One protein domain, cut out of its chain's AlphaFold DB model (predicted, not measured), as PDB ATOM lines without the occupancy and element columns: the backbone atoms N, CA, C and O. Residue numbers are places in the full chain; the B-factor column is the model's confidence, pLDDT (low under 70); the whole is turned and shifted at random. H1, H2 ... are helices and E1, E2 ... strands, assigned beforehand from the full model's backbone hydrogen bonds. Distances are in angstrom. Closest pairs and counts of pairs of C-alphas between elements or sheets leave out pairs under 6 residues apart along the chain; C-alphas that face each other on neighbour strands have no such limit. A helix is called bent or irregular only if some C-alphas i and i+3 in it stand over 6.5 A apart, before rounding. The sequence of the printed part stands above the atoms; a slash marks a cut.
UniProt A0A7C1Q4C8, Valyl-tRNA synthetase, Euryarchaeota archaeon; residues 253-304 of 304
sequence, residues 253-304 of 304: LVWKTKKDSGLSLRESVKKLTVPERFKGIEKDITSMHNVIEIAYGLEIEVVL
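This is residues 253 to 304 of the 304 residues of the protein "Valyl-tRNA synthetase" of Euryarchaeota archaeon (UniProt A0A7C1Q4C8). A small sheet of three strands is covered on one face by two helices, making two layers: H2 over E2 and E1, short H1 near E3. The printed part has 52 residues, running H1, E1, H2, E2, E3; the sheet, ordered E2 E1 E3, is mixed, and so is the class, helices and strands. It is compact, radius of gyration of the C-alphas 10.3 A, spanning 29 by 20 by 14 A.

H1, residues 253 to 260, begins at C-alpha 253 (35.944, 99.829, 11.395). E1 is residues 269 to 274, 12.8 A. H2, residues 276 to 289, 17.5 A, is irregular: C-alphas 280 and 283 are 8.2 A apart. E2 is residues 291 to 296, 13.3 A. E3, residues 301 to 303, ends at C-alpha 303 (32.096, 98.390, 21.755).

E1 is parallel to E2, with N 272 and O 293 at 2.9 A, and antiparallel to E3, with N 303 and O 271 at 2.8 A, both within hydrogen-bond range. E1, H2, E2 form a strand-helix-strand unit, parallel neighbours with a helix between, its crossover right-handed. H2's height over the sheet is 8.8 A; its closest C-alphas with E2 are Glu 276 and Tyr 296, 5.7 A. H1 is on the sheet; its closest C-alphas with E3 are Val 254 and Val 302, 6.4 A. Every O i to N i+4 pair is within hydrogen-bond range in H1, 6 of 10 in H2.

The farthest C-alphas, Gly 262 and Gly 280, are 30.3 A apart. The printed part has no cut or long link; no printed residue is under 70 in pLDDT.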
ATOM      1  N   LEU A 253      36.891  99.353  10.393       96.81
ATOM      2  CA  LEU A 253      35.944  99.829  11.395       96.81
ATOM      3  C   LEU A 253      36.498  99.652  12.812       96.81
ATOM      4  O   LEU A 253      36.503 100.610  13.581       96.81
ATOM      5  N   VAL A 254      37.038  98.475  13.146       96.81
ATOM      6  CA  VAL A 254      37.630  98.229  14.473       96.81
ATOM      7  C   VAL A 254      38.802  99.176  14.740       96.81
ATOM      8  O   VAL A 254      38.852  99.827  15.788       96.81
ATOM      9  N   TRP A 255      39.734  99.305  13.793       95.75
ATOM     10  CA  TRP A 255      40.895 100.183  13.953       95.75
ATOM     11  C   TRP A 255      40.509 101.656  14.044       95.75
ATOM     12  O   TRP A 255      41.077 102.386  14.861       95.75
ATOM     13  N   LYS A 256      39.539 102.095  13.236       96.25
ATOM     14  CA  LYS A 256      39.022 103.462  13.276       96.25
ATOM     15  C   LYS A 256      38.364 103.758  14.622       96.25
ATOM     16  O   LYS A 256      38.727 104.749  15.240       96.25
ATOM     17  N   THR A 257      37.502 102.875  15.126       96.56
ATOM     18  CA  THR A 257      36.829 103.058  16.422       96.56
ATOM     19  C   THR A 257      37.827 103.169  17.578       96.56
ATOM     20  O   THR A 257      37.702 104.069  18.413       96.56
ATOM     21  N   LYS A 258      38.869 102.321  17.605       95.12
ATOM     22  CA  LYS A 258      39.960 102.429  18.594       95.12
ATOM     23  C   LYS A 258      40.689 103.769  18.480       95.12
ATOM     24  O   LYS A 258      40.863 104.458  19.482       95.12
ATOM     25  N   LYS A 259      41.075 104.156  17.260       95.25
ATOM     26  CA  LYS A 259      41.810 105.400  16.996       95.25
ATOM     27  C   LYS A 259      41.006 106.644  17.376       95.25
ATOM     28  O   LYS A 259      41.553 107.528  18.030       95.25
ATOM     29  N   ASP A 260      39.732 106.697  17.000       96.38
ATOM     30  CA  ASP A 260      38.828 107.815  17.292       96.38
ATOM     31  C   ASP A 260      38.574 107.949  18.805       96.38
ATOM     32  O   ASP A 260      38.349 109.048  19.306       96.38
ATOM     33  N   SER A 261      38.714 106.847  19.547       94.56
ATOM     34  CA  SER A 261      38.636 106.811  21.013       94.56
ATOM     35  C   SER A 261      39.989 107.009  21.714       94.56
ATOM     36  O   SER A 261      40.077 106.876  22.933       94.56
ATOM     37  N   GLY A 262      41.060 107.310  20.969       94.56
ATOM     38  CA  GLY A 262      42.403 107.528  21.517       94.56
ATOM     39  C   GLY A 262      43.095 106.268  22.049       94.56
ATOM     40  O   GLY A 262      44.089 106.378  22.767       94.56
ATOM     41  N   LEU A 263      42.593 105.077  21.712       93.75
ATOM     42  CA  LEU A 263      43.142 103.799  22.155       93.75
ATOM     43  C   LEU A 263      44.220 103.276  21.199       93.75
ATOM     44  O   LEU A 263      44.177 103.469  19.982       93.75
ATOM     45  N   SER A 264      45.183 102.545  21.763       93.94
ATOM     46  CA  SER A 264      46.134 101.746  20.986       93.94
ATOM     47  C   SER A 264      45.411 100.598  20.275       93.94
ATOM     48  O   SER A 264      44.447 100.042  20.795       93.94
ATOM     49  N   LEU A 265      45.921 100.157  19.119       90.25
ATOM     50  CA  LEU A 265      45.367  98.995  18.406       90.25
ATOM     51  C   LEU A 265      45.432  97.695  19.226       90.25
ATOM     52  O   LEU A 265      44.664  96.773  18.958       90.25
ATOM     53  N   ARG A 266      46.314  97.641  20.234       90.56
ATOM     54  CA  ARG A 266      46.448  96.514  21.169       90.56
ATOM     55  C   ARG A 266      45.417  96.518  22.296       90.56
ATOM     56  O   ARG A 266      45.303  95.504  22.971       90.56
ATOM     57  N   GLU A 267      44.708  97.619  22.524       94.31
ATOM     58  CA  GLU A 267      43.668  97.657  23.556       94.31
ATOM     59  C   GLU A 267      42.538  96.691  23.212       94.31
ATOM     60  O   GLU A 267      42.231  96.484  22.033       94.31
ATOM     61  N   SER A 268      41.935  96.096  24.235       94.31
ATOM     62  CA  SER A 268      40.874  95.111  24.051       94.31
ATOM     63  C   SER A 268      39.586  95.746  23.527       94.31
ATOM     64  O   SER A 268      39.249  96.879  23.866       94.31
ATOM     65  N   VAL A 269      38.840  94.996  22.720       96.25
ATOM     66  CA  VAL A 269      37.463  95.331  22.327       96.25
ATOM     67  C   VAL A 269      36.526  94.577  23.266       96.25
ATOM     68  O   VAL A 269      36.570  93.349  23.306       96.25
ATOM     69  N   LYS A 270      35.678  95.277  24.031       96.56
ATOM     70  CA  LYS A 270      34.751  94.624  24.973       96.56
ATOM     71  C   LYS A 270      33.764  93.721  24.255       96.56
ATOM     72  O   LYS A 270      33.585  92.582  24.670       96.56
ATOM     73  N   LYS A 271      33.146  94.229  23.189       97.31
ATOM     74  CA  LYS A 271      32.205  93.461  22.377       97.31
ATOM     75  C   LYS A 271      32.347  93.793  20.900       97.31
ATOM     76  O   LYS A 271      32.374  94.968  20.536       97.31
ATOM     77  N   LEU A 272      32.420  92.760  20.070       97.94
ATOM     78  CA  LEU A 272      32.401  92.866  18.615       97.94
ATOM     79  C   LEU A 272      31.220  92.055  18.069       97.94
ATOM     80  O   LEU A 272      31.186  90.836  18.221       97.94
ATOM     81  N   THR A 273      30.263  92.720  17.430       97.94
ATOM     82  CA  THR A 273      29.190  92.049  16.685       97.94
ATOM     83  C   THR A 273      29.616  91.930  15.225       97.94
ATOM     84  O   THR A 273      30.037  92.926  14.643       97.94
ATOM     85  N   VAL A 274      29.531  90.736  14.633       97.75
ATOM     86  CA  VAL A 274      29.884  90.484  13.225       97.75
ATOM     87  C   VAL A 274      28.818  89.649  12.508       97.75
ATOM     88  O   VAL A 274      28.124  88.855  13.140       97.75
ATOM     89  N   PRO A 275      28.696  89.757  11.177       97.38
ATOM     90  CA  PRO A 275      27.885  88.835  10.385       97.38
ATOM     91  C   PRO A 275      28.312  87.364  10.490       97.38
ATOM     92  O   PRO A 275      29.504  87.064  10.548       97.38
ATOM     93  N   GLU A 276      27.343  86.436  10.432       96.88
ATOM     94  CA  GLU A 276      27.556  84.973  10.573       96.88
ATOM     95  C   GLU A 276      28.598  84.420   9.585       96.88
ATOM     96  O   GLU A 276      29.292  83.446   9.874       96.88
ATOM     97  N   ARG A 277      28.783  85.081   8.436       96.56
ATOM     98  CA  ARG A 277      29.835  84.747   7.465       96.56
ATOM     99  C   ARG A 277      31.251  84.764   8.047       96.56
ATOM    100  O   ARG A 277      32.116  84.077   7.520       96.56
ATOM    101  N   PHE A 278      31.512  85.499   9.126       97.75
ATOM    102  CA  PHE A 278      32.831  85.546   9.763       97.75
ATOM    103  C   PHE A 278      33.055  84.459  10.818       97.75
ATOM    104  O   PHE A 278      34.149  84.359  11.368       97.75
ATOM    105  N   LYS A 279      32.063  83.601  11.072       96.56
ATOM    106  CA  LYS A 279      32.154  82.533  12.075       96.56
ATOM    107  C   LYS A 279      33.327  81.586  11.864       96.56
ATOM    108  O   LYS A 279      33.963  81.154  12.819       96.56
ATOM    109  N   GLY A 280      33.658  81.313  10.604       95.25
ATOM    110  CA  GLY A 280      34.802  80.483  10.234       95.25
ATOM    111  C   GLY A 280      36.167  81.039  10.653       95.25
ATOM    112  O   GLY A 280      37.139  80.289  10.686       95.25
ATOM    113  N   ILE A 281      36.239  82.332  10.978       97.38
ATOM    114  CA  ILE A 281      37.464  83.035  11.378       97.38
ATOM    115  C   ILE A 281      37.321  83.729  12.742       97.38
ATOM    116  O   ILE A 281      38.109  84.612  13.076       97.38
ATOM    117  N   GLU A 282      36.336  83.321  13.556       96.94
ATOM    118  CA  GLU A 282      36.028  83.923  14.864       96.94
ATOM    119  C   GLU A 282      37.265  83.992  15.772       96.94
ATOM    120  O   GLU A 282      37.583  85.050  16.318       96.94
ATOM    121  N   LYS A 283      38.006  82.881  15.893       96.44
ATOM    122  CA  LYS A 283      39.217  82.806  16.727       96.44
ATOM    123  C   LYS A 283      40.317  83.749  16.248       96.44
ATOM    124  O   LYS A 283      40.999  84.364  17.073       96.44
ATOM    125  N   ASP A 284      40.491  83.866  14.933       97.50
ATOM    126  CA  ASP A 284      41.506  84.739  14.348       97.50
ATOM    127  C   ASP A 284      41.147  86.210  14.583       97.50
ATOM    128  O   ASP A 284      41.977  86.970  15.075       97.50
ATOM    129  N   ILE A 285      39.890  86.603  14.329       97.00
ATOM    130  CA  ILE A 285      39.384  87.962  14.596       97.00
ATOM    131  C   ILE A 285      39.536  88.308  16.079       97.00
ATOM    132  O   ILE A 285      40.034  89.384  16.420       97.00
ATOM    133  N   THR A 286      39.133  87.386  16.954       96.50
ATOM    134  CA  THR A 286      39.203  87.558  18.409       96.50
ATOM    135  C   THR A 286      40.638  87.817  18.852       96.50
ATOM    136  O   THR A 286      40.898  88.771  19.587       96.50
ATOM    137  N   SER A 287      41.578  87.025  18.335       95.50
ATOM    138  CA  SER A 287      43.001  87.136  18.660       95.50
ATOM    139  C   SER A 287      43.657  88.382  18.063       95.50
ATOM    140  O   SER A 287      44.482  89.015  18.712       95.50
ATOM    141  N   MET A 288      43.312  88.744  16.826       95.44
ATOM    142  CA  MET A 288      43.876  89.897  16.120       95.44
ATOM    143  C   MET A 288      43.456  91.222  16.768       95.44
ATOM    144  O   MET A 288      44.267  92.140  16.897       95.44
ATOM    145  N   HIS A 289      42.188  91.328  17.176       96.38
ATOM    146  CA  HIS A 289      41.613  92.569  17.702       96.38
ATOM    147  C   HIS A 289      41.506  92.619  19.228       96.38
ATOM    148  O   HIS A 289      41.051  93.642  19.748       96.38
ATOM    149  N   ASN A 290      41.958  91.578  19.938       95.25
ATOM    150  CA  ASN A 290      41.830  91.420  21.391       95.25
ATOM    151  C   ASN A 290      40.371  91.555  21.859       95.25
ATOM    152  O   ASN A 290      40.051  92.359  22.737       95.25
ATOM    153  N   VAL A 291      39.467  90.813  21.221       96.94
ATOM    154  CA  VAL A 291      38.029  90.850  21.525       96.94
ATOM    155  C   VAL A 291      37.731  90.017  22.775       96.94
ATOM    156  O   VAL A 291      38.220  88.899  22.902       96.94
ATOM    157  N   ILE A 292      36.925  90.552  23.694       96.62
ATOM    158  CA  ILE A 292      36.494  89.853  24.917       96.62
ATOM    159  C   ILE A 292      35.213  89.048  24.661       96.62
ATOM    160  O   ILE A 292      35.140  87.877  25.023       96.62
ATOM    161  N   GLU A 293      34.209  89.666  24.036       96.75
ATOM    162  CA  GLU A 293      32.942  89.030  23.660       96.75
ATOM    163  C   GLU A 293      32.691  89.208  22.160       96.75
ATOM    164  O   GLU A 293      32.681  90.331  21.651       96.75
ATOM    165  N   ILE A 294      32.454  88.109  21.445       96.75
ATOM    166  CA  ILE A 294      32.022  88.138  20.046       96.75
ATOM    167  C   ILE A 294      30.559  87.708  19.943       96.75
ATOM    168  O   ILE A 294      30.126  86.758  20.596       96.75
ATOM    169  N   ALA A 295      29.783  88.443  19.153       96.75
ATOM    170  CA  ALA A 295      28.371  88.178  18.910       96.75
ATOM    171  C   ALA A 295      28.072  88.190  17.410       96.75
ATOM    172  O   ALA A 295      28.810  88.778  16.621       96.75
ATOM    173  N   TYR A 296      26.957  87.568  17.026       97.06
ATOM    174  CA  TYR A 296      26.536  87.480  15.632       97.06
ATOM    175  C   TYR A 296      25.306  88.348  15.364       97.06
ATOM    176  O   TYR A 296      24.314  88.269  16.090       97.06
ATOM    177  N   GLY A 297      25.381  89.191  14.332       94.12
ATOM    178  CA  GLY A 297      24.342  90.158  13.964       94.12
ATOM    179  C   GLY A 297      24.364  90.502  12.474       94.12
ATOM    180  O   GLY A 297      25.160  89.955  11.722       94.12
ATOM    181  N   LEU A 298      23.472  91.385  12.017       90.94
ATOM    182  CA  LEU A 298      23.417  91.780  10.598       90.94
ATOM    183  C   LEU A 298      24.510  92.786  10.215       90.94
ATOM    184  O   LEU A 298      24.994  92.758   9.085       90.94
ATOM    185  N   GLU A 299      24.900  93.650  11.150       92.06
ATOM    186  CA  GLU A 299      25.878  94.720  10.951       92.06
ATOM    187  C   GLU A 299      27.083  94.541  11.880       92.06
ATOM    188  O   GLU A 299      27.025  93.803  12.868       92.06
ATOM    189  N   ILE A 300      28.190  95.202  11.536       95.50
ATOM    190  CA  ILE A 300      29.405  95.187  12.349       95.50
ATOM    191  C   ILE A 300      29.296  96.284  13.409       95.50
ATOM    192  O   ILE A 300      29.208  97.464  13.075       95.50
ATOM    193  N   GLU A 301      29.362  95.908  14.684       95.94
ATOM    194  CA  GLU A 301      29.309  96.851  15.807       95.94
ATOM    195  C   GLU A 301      30.505  96.652  16.737       95.94
ATOM    196  O   GLU A 301      30.841  95.525  17.101       95.94
ATOM    197  N   VAL A 302      31.141  97.753  17.146       95.94
ATOM    198  CA  VAL A 302      32.354  97.738  17.975       95.94
ATOM    199  C   VAL A 302      32.096  98.496  19.274       95.94
ATOM    200  O   VAL A 302      31.825  99.696  19.249       95.94
ATOM    201  N   VAL A 303      32.228  97.811  20.410       94.81
ATOM    202  CA  VAL A 303      32.096  98.390  21.755       94.81
ATOM    203  C   VAL A 303      33.438  98.292  22.482       94.81
ATOM    204  O   VAL A 303      33.972  97.196  22.666       94.81
ATOM    205  N   LEU A 304      33.977  99.445  22.897       91.31
ATOM    206  CA  LEU A 304      35.255  99.587  23.610       91.31
ATOM    207  C   LEU A 304      35.089  99.618  25.131       91.31
ATOM    208  O   LEU A 304      34.053 100.093  25.652       91.31
TER     209      LEU A 304